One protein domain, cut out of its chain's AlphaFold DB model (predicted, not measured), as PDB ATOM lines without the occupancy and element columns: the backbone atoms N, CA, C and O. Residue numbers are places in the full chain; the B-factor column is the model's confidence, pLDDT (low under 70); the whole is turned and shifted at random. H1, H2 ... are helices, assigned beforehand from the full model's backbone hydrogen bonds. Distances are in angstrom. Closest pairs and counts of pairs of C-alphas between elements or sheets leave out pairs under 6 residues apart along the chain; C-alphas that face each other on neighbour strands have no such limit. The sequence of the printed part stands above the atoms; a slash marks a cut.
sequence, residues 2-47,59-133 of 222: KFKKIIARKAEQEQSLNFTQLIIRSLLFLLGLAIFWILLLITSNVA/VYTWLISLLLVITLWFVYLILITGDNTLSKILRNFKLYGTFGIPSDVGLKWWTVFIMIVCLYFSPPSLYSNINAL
ATOM      1  N   LYS A   2     113.516  91.137  79.622       65.75
ATOM      2  CA  LYS A   2     114.861  91.747  79.473       65.75
ATOM      3  C   LYS A   2     115.187  92.861  80.495       65.75
ATOM      4  O   LYS A   2     116.276  92.849  81.052       65.75
ATOM      5  N   PHE A   3     114.236  93.744  80.823       65.88
ATOM      6  CA  PHE A   3     114.438  94.832  81.801       65.88
ATOM      7  C   PHE A   3     114.743  94.348  83.229       65.88
ATOM      8  O   PHE A   3     115.676  94.841  83.853       65.88
ATOM      9  N   LYS A   4     114.028  93.326  83.729       70.56
ATOM     10  CA  LYS A   4     114.295  92.736  85.057       70.56
ATOM     11  C   LYS A   4     115.717  92.167  85.158       70.56
ATOM     12  O   LYS A   4     116.357  92.311  86.191       70.56
ATOM     13  N   LYS A   5     116.231  91.580  84.070       71.56
ATOM     14  CA  LYS A   5     117.590  91.020  84.002       71.56
ATOM     15  C   LYS A   5     118.679  92.103  84.007       71.56
ATOM     16  O   LYS A   5     119.742  91.883  84.573       71.56
ATOM     17  N   ILE A   6     118.414  93.266  83.407       73.12
ATOM     18  CA  ILE A   6     119.335  94.417  83.417       73.12
ATOM     19  C   ILE A   6     119.389  95.051  84.815       73.12
ATOM     20  O   ILE A   6     120.478  95.319  85.313       73.12
ATOM     21  N   ILE A   7     118.237  95.223  85.473       77.19
ATOM     22  CA  ILE A   7     118.159  95.765  86.841       77.19
ATOM     23  C   ILE A   7     118.869  94.838  87.836       77.19
ATOM     24  O   ILE A   7     119.664  95.312  88.641       77.19
ATOM     25  N   ALA A   8     118.646  93.522  87.737       76.19
ATOM     26  CA  ALA A   8     119.317  92.539  88.588       76.19
ATOM     27  C   ALA A   8     120.845  92.564  88.414       76.19
ATOM     28  O   ALA A   8     121.568  92.639  89.401       76.19
ATOM     29  N   ARG A   9     121.341  92.613  87.168       73.19
ATOM     30  CA  ARG A   9     122.784  92.733  86.892       73.19
ATOM     31  C   ARG A   9     123.389  94.025  87.436       73.19
ATOM     32  O   ARG A   9     124.494  93.998  87.962       73.19
ATOM     33  N   LYS A  10     122.677  95.150  87.318       75.94
ATOM     34  CA  LYS A  10     123.147  96.434  87.849       75.94
ATOM     35  C   LYS A  10     123.236  96.401  89.379       75.94
ATOM     36  O   LYS A  10     124.234  96.846  89.929       75.94
ATOM     37  N   ALA A  11     122.242  95.811  90.043       70.94
ATOM     38  CA  ALA A  11     122.237  95.643  91.494       70.94
ATOM     39  C   ALA A  11     123.365  94.715  91.985       70.94
ATOM     40  O   ALA A  11     124.047  95.046  92.951       70.94
ATOM     41  N   GLU A  12     123.617  93.597  91.297       76.00
ATOM     42  CA  GLU A  12     124.749  92.701  91.596       76.00
ATOM     43  C   GLU A  12     126.102  93.409  91.429       76.00
ATOM     44  O   GLU A  12     127.010  93.231  92.243       76.00
ATOM     45  N   GLN A  13     126.237  94.242  90.394       74.69
ATOM     46  CA  GLN A  13     127.459  94.999  90.125       74.69
ATOM     47  C   GLN A  13     127.686  96.136  91.138       74.69
ATOM     48  O   GLN A  13     128.815  96.364  91.565       74.69
ATOM     49  N   GLU A  14     126.630  96.827  91.570       76.00
ATOM     50  CA  GLU A  14     126.712  97.817  92.654       76.00
ATOM     51  C   GLU A  14     127.048  97.151  93.996       76.00
ATOM     52  O   GLU A  14     127.871  97.659  94.760       76.00
ATOM     53  N   GLN A  15     126.463  95.985  94.278       77.00
ATOM     54  CA  GLN A  15     126.746  95.225  95.493       77.00
ATOM     55  C   GLN A  15     128.199  94.732  95.537       77.00
ATOM     56  O   GLN A  15     128.844  94.844  96.583       77.00
ATOM     57  N   SER A  16     128.730  94.221  94.423       76.00
ATOM     58  CA  SER A  16     130.125  93.779  94.354       76.00
ATOM     59  C   SER A  16     131.097  94.947  94.530       76.00
ATOM     60  O   SER A  16     132.027  94.835  95.326       76.00
ATOM     61  N   LEU A  17     130.829  96.098  93.902       79.69
ATOM     62  CA  LEU A  17     131.629  97.312  94.074       79.69
ATOM     63  C   LEU A  17     131.635  97.795  95.531       79.69
ATOM     64  O   LEU A  17     132.701  98.076  96.083       79.69
ATOM     65  N   ASN A  18     130.465  97.854  96.171       84.06
ATOM     66  CA  ASN A  18     130.340  98.250  97.574       84.06
ATOM     67  C   ASN A  18     131.103  97.293  98.502       84.06
ATOM     68  O   ASN A  18     131.743  97.731  99.460       84.06
ATOM     69  N   PHE A  19     131.087  95.993  98.200       83.94
ATOM     70  CA  PHE A  19     131.846  94.999  98.954       83.94
ATOM     71  C   PHE A  19     133.361  95.144  98.749       83.94
ATOM     72  O   PHE A  19     134.114  95.120  99.722       83.94
ATOM     73  N   THR A  20     133.826  95.380  97.518       87.06
ATOM     74  CA  THR A  20     135.242  95.670  97.241       87.06
ATOM     75  C   THR A  20     135.711  96.928  97.970       87.06
ATOM     76  O   THR A  20     136.780  96.924  98.580       87.06
ATOM     77  N   GLN A  21     134.906  97.993  97.971       88.19
ATOM     78  CA  GLN A  21     135.215  99.208  98.725       88.19
ATOM     79  C   GLN A  21     135.298  98.945 100.231       88.19
ATOM     80  O   GLN A  21     136.199  99.468 100.886       88.19
ATOM     81  N   LEU A  22     134.400  98.119 100.776       88.94
ATOM     82  CA  LEU A  22     134.451  97.713 102.177       88.94
ATOM     83  C   LEU A  22     135.766  96.989 102.490       88.94
ATOM     84  O   LEU A  22     136.446  97.388 103.428       88.94
ATOM     85  N   ILE A  23     136.169  96.012 101.666       89.94
ATOM     86  CA  ILE A  23     137.453  95.304 101.815       89.94
ATOM     87  C   ILE A  23     138.620  96.293 101.858       89.94
ATOM     88  O   ILE A  23     139.444  96.223 102.769       89.94
ATOM     89  N   ILE A  24     138.685  97.232 100.909       91.00
ATOM     90  CA  ILE A  24     139.771  98.219 100.842       91.00
ATOM     91  C   ILE A  24     139.809  99.069 102.117       91.00
ATOM     92  O   ILE A  24     140.874  99.235 102.710       91.00
ATOM     93  N   ARG A  25     138.660  99.571 102.585       90.94
ATOM     94  CA  ARG A  25     138.600 100.375 103.815       90.94
ATOM     95  C   ARG A  25     138.996  99.565 105.052       90.94
ATOM     96  O   ARG A  25     139.708 100.086 105.906       90.94
ATOM     97  N   SER A  26     138.590  98.298 105.137       91.44
ATOM     98  CA  SER A  26     138.987  97.395 106.222       91.44
ATOM     99  C   SER A  26     140.487  97.114 106.219       91.44
ATOM    100  O   SER A  26     141.108  97.114 107.279       91.44
ATOM    101  N   LEU A  27     141.085  96.922 105.041       92.19
ATOM    102  CA  LEU A  27     142.530  96.741 104.902       92.19
ATOM    103  C   LEU A  27     143.299  98.004 105.299       92.19
ATOM    104  O   LEU A  27     144.270  97.902 106.043       92.19
ATOM    105  N   LEU A  28     142.847  99.186 104.869       92.75
ATOM    106  CA  LEU A  28     143.450 100.461 105.274       92.75
ATOM    107  C   LEU A  28     143.356 100.681 106.788       92.75
ATOM    108  O   LEU A  28     144.332 101.100 107.407       92.75
ATOM    109  N   PHE A  29     142.211 100.350 107.391       92.75
ATOM    110  CA  PHE A  29     142.033 100.399 108.840       92.75
ATOM    111  C   PHE A  29     143.020  99.471 109.560       92.75
ATOM    112  O   PHE A  29     143.726  99.913 110.464       92.75
ATOM    113  N   LEU A  30     143.123  98.210 109.128       92.00
ATOM    114  CA  LEU A  30     144.059  97.242 109.706       92.00
ATOM    115  C   LEU A  30     145.521  97.651 109.508       92.00
ATOM    116  O   LEU A  30     146.327  97.444 110.409       92.00
ATOM    117  N   LEU A  31     145.864  98.248 108.367       92.31
ATOM    118  CA  LEU A  31     147.211  98.747 108.100       92.31
ATOM    119  C   LEU A  31     147.571  99.903 109.040       92.31
ATOM    120  O   LEU A  31     148.626  99.868 109.669       92.31
ATOM    121  N   GLY A  32     146.688 100.897 109.177       90.25
ATOM    122  CA  GLY A  32     146.888 102.003 110.117       90.25
ATOM    123  C   GLY A  32     147.008 101.510 111.560       90.25
ATOM    124  O   GLY A  32     147.882 101.956 112.303       90.25
ATOM    125  N   LEU A  33     146.190 100.521 111.923       88.50
ATOM    126  CA  LEU A  33     146.246  99.855 113.218       88.50
ATOM    127  C   LEU A  33     147.587  99.133 113.417       88.50
ATOM    128  O   LEU A  33     148.248  99.336 114.428       88.50
ATOM    129  N   ALA A  34     148.054  98.359 112.439       88.06
ATOM    130  CA  ALA A  34     149.344  97.677 112.518       88.06
ATOM    131  C   ALA A  34     150.513  98.662 112.694       88.06
ATOM    132  O   ALA A  34     151.375  98.438 113.542       88.06
ATOM    133  N   ILE A  35     150.515  99.774 111.948       89.69
ATOM    134  CA  ILE A  35     151.534 100.828 112.071       89.69
ATOM    135  C   ILE A  35     151.516 101.431 113.480       89.69
ATOM    136  O   ILE A  35     152.568 101.524 114.112       89.69
ATOM    137  N   PHE A  36     150.335 101.788 113.995       87.00
ATOM    138  CA  PHE A  36     150.193 102.318 115.353       87.00
ATOM    139  C   PHE A  36     150.710 101.329 116.407       87.00
ATOM    140  O   PHE A  36     151.456 101.717 117.303       87.00
ATOM    141  N   TRP A  37     150.377 100.042 116.275       85.56
ATOM    142  CA  TRP A  37     150.842  98.993 117.187       85.56
ATOM    143  C   TRP A  37     152.361  98.825 117.160       85.56
ATOM    144  O   TRP A  37     152.982  98.708 118.214       85.56
ATOM    145  N   ILE A  38     152.966  98.811 115.972       85.12
ATOM    146  CA  ILE A  38     154.421  98.696 115.828       85.12
ATOM    147  C   ILE A  38     155.104  99.906 116.465       85.12
ATOM    148  O   ILE A  38     156.044  99.732 117.237       85.12
ATOM    149  N   LEU A  39     154.605 101.117 116.201       86.88
ATOM    150  CA  LEU A  39     155.146 102.339 116.791       86.88
ATOM    151  C   LEU A  39     155.053 102.309 118.322       86.88
ATOM    152  O   LEU A  39     156.014 102.657 119.006       86.88
ATOM    153  N   LEU A  40     153.930 101.831 118.856       85.38
ATOM    154  CA  LEU A  40     153.725 101.665 120.289       85.38
ATOM    155  C   LEU A  40     154.709 100.662 120.906       85.38
ATOM    156  O   LEU A  40     155.273 100.937 121.956       85.38
ATOM    157  N   LEU A  41     154.965  99.529 120.246       79.31
ATOM    158  CA  LEU A  41     155.936  98.534 120.718       79.31
ATOM    159  C   LEU A  41     157.390  99.022 120.650       79.31
ATOM    160  O   LEU A  41     158.222  98.552 121.421       79.31
ATOM    161  N   ILE A  42     157.710  99.920 119.713       80.88
ATOM    162  CA  ILE A  42     159.044 100.531 119.600       80.88
ATOM    163  C   ILE A  42     159.244 101.601 120.679       80.88
ATOM    164  O   ILE A  42     160.332 101.710 121.233       80.88
ATOM    165  N   THR A  43     158.208 102.392 120.957       78.31
ATOM    166  CA  THR A  43     158.277 103.527 121.891       78.31
ATOM    167  C   THR A  43     158.051 103.135 123.344       78.31
ATOM    168  O   THR A  43     158.533 103.827 124.236       78.31
ATOM    169  N   SER A  44     157.340 102.037 123.611       72.56
ATOM    170  CA  SER A  44     157.144 101.558 124.976       72.56
ATOM    171  C   SER A  44     158.486 101.188 125.598       72.56
ATOM    172  O   SER A  44     159.196 100.330 125.069       72.56
ATOM    173  N   ASN A  45     158.791 101.753 126.767       65.62
ATOM    174  CA  ASN A  45     160.037 101.504 127.497       65.62
ATOM    175  C   ASN A  45     160.101 100.098 128.142       65.62
ATOM    176  O   ASN A  45     160.832  99.861 129.097       65.62
ATOM    177  N   VAL A  46     159.295  99.140 127.674       66.38
ATOM    178  CA  VAL A  46     159.323  97.761 128.166       66.38
ATOM    179  C   VAL A  46     160.442  97.021 127.439       66.38
ATOM    180  O   VAL A  46     160.237  96.410 126.386       66.38
ATOM    181  N   ALA A  47     161.653  97.085 127.988       59.16
ATOM    182  CA  ALA A  47     162.785  96.353 127.447       59.16
ATOM    183  C   ALA A  47     162.488  94.844 127.443       59.16
ATOM    184  O   ALA A  47     162.172  94.235 128.465       59.16
ATOM    185  N   VAL A  59     146.258  89.801 134.929       83.75
ATOM    186  CA  VAL A  59     144.944  89.387 134.400       83.75
ATOM    187  C   VAL A  59     144.058  90.591 134.047       83.75
ATOM    188  O   VAL A  59     143.421  90.595 132.993       83.75
ATOM    189  N   TYR A  60     144.050  91.634 134.879       86.56
ATOM    190  CA  TYR A  60     143.274  92.844 134.614       86.56
ATOM    191  C   TYR A  60     143.863  93.674 133.475       86.56
ATOM    192  O   TYR A  60     143.096  94.201 132.675       86.56
ATOM    193  N   THR A  61     145.188  93.738 133.319       87.06
ATOM    194  CA  THR A  61     145.788  94.460 132.182       87.06
ATOM    195  C   THR A  61     145.419  93.815 130.839       87.06
ATOM    196  O   THR A  61     145.158  94.517 129.858       87.06
ATOM    197  N   TRP A  62     145.302  92.484 130.794       87.12
ATOM    198  CA  TRP A  62     144.793  91.754 129.625       87.12
ATOM    199  C   TRP A  62     143.292  91.982 129.392       87.12
ATOM    200  O   TRP A  62     142.886  92.167 128.246       87.12
ATOM    201  N   LEU A  63     142.474  92.036 130.451       89.88
ATOM    202  CA  LEU A  63     141.046  92.369 130.336       89.88
ATOM    203  C   LEU A  63     140.826  93.794 129.808       89.88
ATOM    204  O   LEU A  63     140.001  93.992 128.920       89.88
ATOM    205  N   ILE A  64     141.600  94.769 130.291       88.94
ATOM    206  CA  ILE A  64     141.558  96.151 129.790       88.94
ATOM    207  C   ILE A  64     141.978  96.189 128.316       88.94
ATOM    208  O   ILE A  64     141.315  96.822 127.497       88.94
ATOM    209  N   SER A  65     143.032  95.452 127.950       89.25
ATOM    210  CA  SER A  65     143.469  95.330 126.552       89.25
ATOM    211  C   SER A  65     142.362  94.763 125.653       89.25
ATOM    212  O   SER A  65     142.145  95.260 124.549       89.25
ATOM    213  N   LEU A  66     141.630  93.746 126.125       91.31
ATOM    214  CA  LEU A  66     140.508  93.157 125.391       91.31
ATOM    215  C   LEU A  66     139.363  94.162 125.214       91.31
ATOM    216  O   LEU A  66     138.810  94.280 124.121       91.31
ATOM    217  N   LEU A  67     139.037  94.915 126.267       92.69
ATOM    218  CA  LEU A  67     138.009  95.954 126.218       92.69
ATOM    219  C   LEU A  67     138.359  97.057 125.204       92.69
ATOM    220  O   LEU A  67     137.481  97.523 124.475       92.69
ATOM    221  N   LEU A  68     139.640  97.431 125.101       90.94
ATOM    222  CA  LEU A  68     140.122  98.377 124.090       90.94
ATOM    223  C   LEU A  68     139.895  97.852 122.666       90.94
ATOM    224  O   LEU A  68     139.397  98.593 121.821       90.94
ATOM    225  N   VAL A  69     140.180  96.572 122.398       90.69
ATOM    226  CA  VAL A  69     139.929  95.957 121.079       90.69
ATOM    227  C   VAL A  69     138.440  95.915 120.746       90.69
ATOM    228  O   VAL A  69     138.057  96.246 119.625       90.69
ATOM    229  N   ILE A  70     137.588  95.567 121.714       91.19
ATOM    230  CA  ILE A  70     136.128  95.599 121.533       91.19
ATOM    231  C   ILE A  70     135.669  97.022 121.188       91.19
ATOM    232  O   ILE A  70     134.902  97.215 120.247       91.19
ATOM    233  N   THR A  71     136.177  98.024 121.906       91.62
ATOM    234  CA  THR A  71     135.849  99.436 121.664       91.62
ATOM    235  C   THR A  71     136.285  99.878 120.266       91.62
ATOM    236  O   THR A  71     135.501 100.476 119.531       91.62
ATOM    237  N   LEU A  72     137.503  99.525 119.849       91.75
ATOM    238  CA  LEU A  72     138.004  99.811 118.503       91.75
ATOM    239  C   LEU A  72     137.193  99.115 117.416       91.75
ATOM    240  O   LEU A  72     136.978  99.685 116.348       91.75
ATOM    241  N   TRP A  73     136.702  97.909 117.686       92.00
ATOM    242  CA  TRP A  73     135.805  97.247 116.758       92.00
ATOM    243  C   TRP A  73     134.473  97.981 116.612       92.00
ATOM    244  O   TRP A  73     134.002  98.149 115.489       92.00
ATOM    245  N   PHE A  74     133.885  98.484 117.699       90.25
ATOM    246  CA  PHE A  74     132.696  99.335 117.596       90.25
ATOM    247  C   PHE A  74     132.966 100.595 116.766       90.25
ATOM    248  O   PHE A  74     132.163 100.937 115.897       90.25
ATOM    249  N   VAL A  75     134.120 101.242 116.963       91.19
ATOM    250  CA  VAL A  75     134.548 102.385 116.141       91.19
ATOM    251  C   VAL A  75     134.660 101.989 114.665       91.19
ATOM    252  O   VAL A  75     134.153 102.701 113.799       91.19
ATOM    253  N   TYR A  76     135.249 100.830 114.371       91.56
ATOM    254  CA  TYR A  76     135.316 100.273 113.021       91.56
ATOM    255  C   TYR A  76     133.921 100.039 112.420       91.56
ATOM    256  O   TYR A  76     133.662 100.438 111.282       91.56
ATOM    257  N   LEU A  77     132.984  99.458 113.175       90.00
ATOM    258  CA  LEU A  77     131.617  99.243 112.698       90.00
ATOM    259  C   LEU A  77     130.939 100.567 112.317       90.00
ATOM    260  O   LEU A  77     130.361 100.670 111.232       90.00
ATOM    261  N   ILE A  78     131.063 101.588 113.162       87.69
ATOM    262  CA  ILE A  78     130.409 102.885 112.964       87.69
ATOM    263  C   ILE A  78     131.062 103.663 111.814       87.69
ATOM    264  O   ILE A  78     130.364 104.089 110.895       87.69
ATOM    265  N   LEU A  79     132.388 103.835 111.846       87.75
ATOM    266  CA  LEU A  79     133.104 104.739 110.938       87.75
ATOM    267  C   LEU A  79     133.482 104.093 109.604       87.75
ATOM    268  O   LEU A  79     133.450 104.760 108.573       87.75
ATOM    269  N   ILE A  80     133.845 102.807 109.603       88.44
ATOM    270  CA  ILE A  80     134.336 102.126 108.398       88.44
ATOM    271  C   ILE A  80     133.198 101.424 107.666       88.44
ATOM    272  O   ILE A  80     133.076 101.546 106.445       88.44
ATOM    273  N   THR A  81     132.348 100.713 108.412       86.25
ATOM    274  CA  THR A  81     131.266  99.923 107.808       86.25
ATOM    275  C   THR A  81     129.936 100.671 107.703       86.25
ATOM    276  O   THR A  81     129.069 100.252 106.941       86.25
ATOM    277  N   GLY A  82     129.780 101.799 108.408       82.94
ATOM    278  CA  GLY A  82     128.545 102.593 108.398       82.94
ATOM    279  C   GLY A  82     127.385 101.951 109.173       82.94
ATOM    280  O   GLY A  82     126.212 102.276 108.944       82.94
ATOM    281  N   ASP A  83     127.695 101.036 110.096       85.81
ATOM    282  CA  ASP A  83     126.739 100.385 110.994       85.81
ATOM    283  C   ASP A  83     126.452 101.297 112.197       85.81
ATOM    284  O   ASP A  83     126.770 100.995 113.341       85.81
ATOM    285  N   ASN A  84     125.856 102.456 111.928       84.44
ATOM    286  CA  ASN A  84     125.580 103.489 112.928       84.44
ATOM    287  C   ASN A  84     124.293 103.267 113.744       84.44
ATOM    288  O   ASN A  84     124.002 104.045 114.648       84.44
ATOM    289  N   THR A  85     123.503 102.233 113.435       86.31
ATOM    290  CA  THR A  85     122.271 101.913 114.167       86.31
ATOM    291  C   THR A  85     122.411 100.619 114.951       86.31
ATOM    292  O   THR A  85     123.004  99.643 114.486       86.31
ATOM    293  N   LEU A  86     121.768 100.572 116.120       81.75
ATOM    294  CA  LEU A  86     121.763  99.397 116.992       81.75
ATOM    295  C   LEU A  86     121.232  98.149 116.264       81.75
ATOM    296  O   LEU A  86     121.772  97.061 116.424       81.75
ATOM    297  N   SER A  87     120.249  98.311 115.372       83.12
ATOM    298  CA  SER A  87     119.722  97.227 114.531       83.12
ATOM    299  C   SER A  87     120.751  96.634 113.560       83.12
ATOM    300  O   SER A  87     120.788  95.415 113.380       83.12
ATOM    301  N   LYS A  88     121.602  97.466 112.943       82.75
ATOM    302  CA  LYS A  88     122.684  97.012 112.052       82.75
ATOM    303  C   LYS A  88     123.793  96.331 112.846       82.75
ATOM    304  O   LYS A  88     124.258  95.272 112.441       82.75
ATOM    305  N   ILE A  89     124.144  96.882 114.006       81.75
ATOM    306  CA  ILE A  89     125.130  96.284 114.912       81.75
ATOM    307  C   ILE A  89     124.647  94.905 115.386       81.75
ATOM    308  O   ILE A  89     125.376  93.927 115.256       81.75
ATOM    309  N   LEU A  90     123.391  94.790 115.838       83.19
ATOM    310  CA  LEU A  90     122.786  93.518 116.252       83.19
ATOM    311  C   LEU A  90     122.732  92.483 115.122       83.19
ATOM    312  O   LEU A  90     122.826  91.286 115.390       83.19
ATOM    313  N   ARG A  91     122.624  92.912 113.856       83.31
ATOM    314  CA  ARG A  91     122.687  92.002 112.701       83.31
ATOM    315  C   ARG A  91     124.000  91.223 112.669       83.31
ATOM    316  O   ARG A  91     123.974  90.044 112.334       83.31
ATOM    317  N   ASN A  92     125.114  91.842 113.058       81.69
ATOM    318  CA  ASN A  92     126.421  91.183 113.073       81.69
ATOM    319  C   ASN A  92     126.501  90.055 114.120       81.69
ATOM    320  O   ASN A  92     127.332  89.164 113.974       81.69
ATOM    321  N   PHE A  93     125.629  90.064 115.135       80.19
ATOM    322  CA  PHE A  93     125.543  89.034 116.181       80.19
ATOM    323  C   PHE A  93     124.454  87.987 115.928       80.19
ATOM    324  O   PHE A  93     124.278  87.079 116.743       80.19
ATOM    325  N   LYS A  94     123.699  88.092 114.827       79.06
ATOM    326  CA  LYS A  94     122.747  87.038 114.471       79.06
ATOM    327  C   LYS A  94     123.512  85.741 114.224       79.06
ATOM    328  O   LYS A  94     124.495  85.719 113.488       79.06
ATOM    329  N   LEU A  95     123.033  84.659 114.830       66.94
ATOM    330  CA  LEU A  95     123.542  83.319 114.573       66.94
ATOM    331  C   LEU A  95     123.122  82.909 113.161       66.94
ATOM    332  O   LEU A  95     121.970  82.558 112.911       66.94
ATOM    333  N   TYR A  96     124.060  82.998 112.230       67.00
ATOM    334  CA  TYR A  96     123.920  82.416 110.906       67.00
ATOM    335  C   TYR A  96     124.344  80.947 110.982       67.00
ATOM    336  O   TYR A  96     125.337  80.618 111.630       67.00
ATOM    337  N   GLY A  97     123.603  80.055 110.323       57.97
ATOM    338  CA  GLY A  97     124.051  78.671 110.145       57.97
ATOM    339  C   GLY A  97     125.389  78.610 109.395       57.97
ATOM    340  O   GLY A  97     125.784  79.576 108.739       57.97
ATOM    341  N   THR A  98     126.066  77.462 109.446       57.78
ATOM    342  CA  THR A  98     127.449  77.239 108.974       57.78
ATOM    343  C   THR A  98     127.731  77.688 107.530       57.78
ATOM    344  O   THR A  98     128.877  77.960 107.194       57.78
ATOM    345  N   PHE A  99     126.700  77.806 106.686       56.03
ATOM    346  CA  PHE A  99     126.797  78.188 105.269       56.03
ATOM    347  C   PHE A  99     126.061  79.493 104.910       56.03
ATOM    348  O   PHE A  99     125.951  79.834 103.737       56.03
ATOM    349  N   GLY A 100     125.520  80.217 105.898       68.69
ATOM    350  CA  GLY A 100     124.619  81.354 105.674       68.69
ATOM    351  C   GLY A 100     125.170  82.724 106.069       68.69
ATOM    352  O   GLY A 100     124.407  83.687 106.053       68.69
ATOM    353  N   ILE A 101     126.441  82.825 106.475       77.12
ATOM    354  CA  ILE A 101     127.032  84.092 106.929       77.12
ATOM    355  C   ILE A 101     127.210  85.028 105.722       77.12
ATOM    356  O   ILE A 101     127.949  84.685 104.796       77.12
ATOM    357  N   PRO A 102     126.590  86.224 105.722       83.44
ATOM    358  CA  PRO A 102     126.843  87.232 104.702       83.44
ATOM    359  C   PRO A 102     128.324  87.624 104.674       83.44
ATOM    360  O   PRO A 102     128.950  87.793 105.723       83.44
ATOM    361  N   SER A 103     128.893  87.798 103.482       83.25
ATOM    362  CA  SER A 103     130.324  88.081 103.323       83.25
ATOM    363  C   SER A 103     130.770  89.371 104.029       83.25
ATOM    364  O   SER A 103     131.888  89.428 104.541       83.25
ATOM    365  N   ASP A 104     129.902  90.385 104.127       84.38
ATOM    366  CA  ASP A 104     130.156  91.625 104.877       84.38
ATOM    367  C   ASP A 104     130.252  91.380 106.389       84.38
ATOM    368  O   ASP A 104     131.124  91.939 107.054       84.38
ATOM    369  N   VAL A 105     129.387  90.517 106.929       85.69
ATOM    370  CA  VAL A 105     129.417  90.107 108.340       85.69
ATOM    371  C   VAL A 105     130.678  89.292 108.621       85.69
ATOM    372  O   VAL A 105     131.376  89.563 109.599       85.69
ATOM    373  N   GLY A 106     131.020  88.352 107.733       85.75
ATOM    374  CA  GLY A 106     132.250  87.564 107.831       85.75
ATOM    375  C   GLY A 106     133.504  88.442 107.859       85.75
ATOM    376  O   GLY A 106     134.345  88.283 108.741       85.75
ATOM    377  N   LEU A 107     133.591  89.431 106.962       88.25
ATOM    378  CA  LEU A 107     134.711  90.375 106.913       88.25
ATOM    379  C   LEU A 107     134.869  91.160 108.226       88.25
ATOM    380  O   LEU A 107     135.984  91.287 108.727       88.25
ATOM    381  N   LYS A 108     133.767  91.651 108.811       90.25
ATOM    382  CA  LYS A 108     133.779  92.394 110.086       90.25
ATOM    383  C   LYS A 108     134.339  91.562 111.234       90.25
ATOM    384  O   LYS A 108     135.168  92.061 111.993       90.25
ATOM    385  N   TRP A 109     133.907  90.307 111.352       88.44
ATOM    386  CA  TRP A 109     134.425  89.385 112.365       88.44
ATOM    387  C   TRP A 109     135.882  89.013 112.111       88.44
ATOM    388  O   TRP A 109     136.657  88.907 113.060       88.44
ATOM    389  N   TRP A 110     136.286  88.903 110.845       89.12
ATOM    390  CA  TRP A 110     137.681  88.666 110.488       89.12
ATOM    391  C   TRP A 110     138.591  89.829 110.892       89.12
ATOM    392  O   TRP A 110     139.677  89.607 111.424       89.12
ATOM    393  N   THR A 111     138.123  91.073 110.744       89.19
ATOM    394  CA  THR A 111     138.836  92.258 111.246       89.19
ATOM    395  C   THR A 111     139.073  92.172 112.758       89.19
ATOM    396  O   THR A 111     140.191  92.404 113.213       89.19
ATOM    397  N   VAL A 112     138.062  91.782 113.546       90.50
ATOM    398  CA  VAL A 112     138.213  91.596 115.006       90.50
ATOM    399  C   VAL A 112     139.174  90.486 115.338       90.50
ATOM    400  O   VAL A 112     140.025  90.654 116.205       90.50
ATOM    401  N   PHE A 113     139.036  89.357 114.652       90.25
ATOM    402  CA  PHE A 113     139.901  88.215 114.863       90.25
ATOM    403  C   PHE A 113     141.373  88.609 114.695       90.25
ATOM    404  O   PHE A 113     142.179  88.338 115.581       90.25
ATOM    405  N   ILE A 114     141.702  89.350 113.632       90.00
ATOM    406  CA  ILE A 114     143.054  89.878 113.409       90.00
ATOM    407  C   ILE A 114     143.485  90.806 114.559       90.00
ATOM    408  O   ILE A 114     144.577  90.630 115.096       90.00
ATOM    409  N   MET A 115     142.629  91.739 115.001       89.94
ATOM    410  CA  MET A 115     142.943  92.622 116.138       89.94
ATOM    411  C   MET A 115     143.212  91.842 117.441       89.94
ATOM    412  O   MET A 115     144.138  92.178 118.183       89.94
ATOM    413  N   ILE A 116     142.450  90.777 117.714       88.88
ATOM    414  CA  ILE A 116     142.655  89.897 118.877       88.88
ATOM    415  C   ILE A 116     143.987  89.145 118.763       88.88
ATOM    416  O   ILE A 116     144.725  89.047 119.746       88.88
ATOM    417  N   VAL A 117     144.324  88.640 117.573       86.50
ATOM    418  CA  VAL A 117     145.615  87.982 117.325       86.50
ATOM    419  C   VAL A 117     146.770  88.953 117.599       86.50
ATOM    420  O   VAL A 117     147.715  88.589 118.298       86.50
ATOM    421  N   CYS A 118     146.675  90.209 117.154       81.81
ATOM    422  CA  CYS A 118     147.674  91.239 117.460       81.81
ATOM    423  C   CYS A 118     147.832  91.485 118.971       81.81
ATOM    424  O   CYS A 118     148.954  91.649 119.451       81.81
ATOM    425  N   LEU A 119     146.734  91.463 119.737       81.31
ATOM    426  CA  LEU A 119     146.765  91.600 121.197       81.31
ATOM    427  C   LEU A 119     147.559  90.451 121.841       81.31
ATOM    428  O   LEU A 119     148.416  90.700 122.692       81.31
ATOM    429  N   TYR A 120     147.355  89.211 121.390       80.25
ATOM    430  CA  TYR A 120     148.110  88.050 121.879       80.25
ATOM    431  C   TYR A 120     149.630  88.199 121.681       80.25
ATOM    432  O   TYR A 120     150.408  87.838 122.567       80.25
ATOM    433  N   PHE A 121     150.056  88.798 120.567       76.12
ATOM    434  CA  PHE A 121     151.467  89.040 120.249       76.12
ATOM    435  C   PHE A 121     152.064  90.309 120.884       76.12
ATOM    436  O   PHE A 121     153.194  90.667 120.557       76.12
ATOM    437  N   SER A 122     151.365  90.962 121.821       69.12
ATOM    438  CA  SER A 122     151.830  92.183 122.505       69.12
ATOM    439  C   SER A 122     152.222  91.963 123.982       69.12
ATOM    440  O   SER A 122     151.660  92.605 124.872       69.12
ATOM    441  N   PRO A 123     153.166  91.054 124.316       72.00
ATOM    442  CA  PRO A 123     153.618  90.923 125.695       72.00
ATOM    443  C   PRO A 123     154.311  92.223 126.157       72.00
ATOM    444  O   PRO A 123     155.003  92.846 125.353       72.00
ATOM    445  N   PRO A 124     154.176  92.620 127.438       74.31
ATOM    446  CA  PRO A 124     153.459  91.926 128.511       74.31
ATOM    447  C   PRO A 124     151.929  92.054 128.435       74.31
ATOM    448  O   PRO A 124     151.255  91.092 128.797       74.31
ATOM    449  N   SER A 125     151.399  93.179 127.952       84.38
ATOM    450  CA  SER A 125     150.033  93.362 127.430       84.38
ATOM    451  C   SER A 125     149.961  94.703 126.683       84.38
ATOM    452  O   SER A 125     150.768  95.592 126.965       84.38
ATOM    453  N   LEU A 126     148.982  94.896 125.792       84.62
ATOM    454  CA  LEU A 126     148.775  96.183 125.108       84.62
ATOM    455  C   LEU A 126     148.629  97.341 126.104       84.62
ATOM    456  O   LEU A 126     149.297  98.360 125.960       84.62
ATOM    457  N   TYR A 127     147.812  97.160 127.145       87.25
ATOM    458  CA  TYR A 127     147.658  98.141 128.220       87.25
ATOM    459  C   TYR A 127     148.997  98.495 128.869       87.25
ATOM    460  O   TYR A 127     149.293  99.666 129.066       87.25
ATOM    461  N   SER A 128     149.819  97.494 129.185       85.56
ATOM    462  CA  SER A 128     151.126  97.714 129.807       85.56
ATOM    463  C   SER A 128     152.065  98.517 128.907       85.56
ATOM    464  O   SER A 128     152.760  99.396 129.403       85.56
ATOM    465  N   ASN A 129     152.049  98.251 127.598       86.56
ATOM    466  CA  ASN A 129     152.852  99.003 126.638       86.56
ATOM    467  C   ASN A 129     152.368 100.456 126.515       86.56
ATOM    468  O   ASN A 129     153.197 101.359 126.516       86.56
ATOM    469  N   ILE A 130     151.047 100.694 126.501       86.81
ATOM    470  CA  ILE A 130     150.486 102.055 126.566       86.81
ATOM    471  C   ILE A 130     150.917 102.729 127.875       86.81
ATOM    472  O   ILE A 130     151.411 103.849 127.860       86.81
ATOM    473  N   ASN A 131     150.767 102.045 129.012       88.06
ATOM    474  CA  ASN A 131     151.120 102.581 130.323       88.06
ATOM    475  C   ASN A 131     152.601 102.991 130.410       88.06
ATOM    476  O   ASN A 131     152.915 103.948 131.109       88.06
ATOM    477  N   ALA A 132     153.480 102.301 129.679       85.19
ATOM    478  CA  ALA A 132     154.917 102.554 129.616       85.19
ATOM    479  C   ALA A 132     155.346 103.603 128.564       85.19
ATOM    480  O   ALA A 132     156.544 103.765 128.334       85.19
ATOM    481  N   LEU A 133     154.406 104.306 127.913       84.81
ATOM    482  CA  LEU A 133     154.722 105.426 127.010       84.81
ATOM    483  C   LEU A 133     155.195 106.678 127.761       84.81
ATOM    484  O   LEU A 133     155.960 107.469 127.221       84.81
TER     485      LEU A 133
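What this domain is: This is residues 2 to 47 and 59 to 133 of the 222 residues of an uncharacterized protein of Porphyromonas endodontalis (strain ATCC 35406 / BCRC 14492 / JCM 8526 / NCTC 13058 / HG 370) (UniProt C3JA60). One very long helix, H1, has a smaller helical body packed along one side: H4 runs beside it nearly in line, H2 packs on H4 running the opposite way, and small H5 packs across H2 at its residues 61 to 65. Residues 2 to 17 of H1 stick out as a bare arm that makes much of the length, and little H3 lies near H2. The printed part has 121 residues with five named helices, H1 to H5 in chain order, and no named strand: all helix. It is loose, with a radius of gyration of the C-alphas of 18.2 A, spanning 68 by 27 by 25 A.

Where its parts are: Find C-alpha 2 at (114.861, 91.747, 79.473); from there H1, residues 2 to 43, runs 61.8 A to C-alpha 43 at (158.277, 103.527, 121.891). H4 is residues 103 to 120, 25.7 A, and H2 residues 59 to 79, 30.4 A. H3, residues 86 to 91, and H5, residues 126 to 131, are 8.6 A each; H5 ends at (151.120, 102.581, 130.323).

How they stand to each other: H1 touches H4 with residues 19 to 30 alone, at a shallow tilt of 8 degrees, the same way; look at the closest C-alphas, Phe 19 and Asp 104, 7.0 A. H4 touches H2 at 30 degrees, shallow, opposite ways, closest at C-alphas Val 112 and Trp 73, 6.4 A. H5 touches H2, about perpendicular at 78 degrees, closest at C-alphas Tyr 127 and Ser 65, 5.3 A. H1 and H3 are apart. In each helix every O i to N i+4 pair is within hydrogen-bond range.

The domain as a whole: C-alphas 2 and 47 are farthest apart, 68.0 A. Residues 48 to 58 are not printed, a gap of 20.4 A between C-alphas 47 and 59. H3 to H4 is a long link; within it, residues 95 to 100 are under pLDDT 70, as are 2 to 3, 45 to 47 and 122.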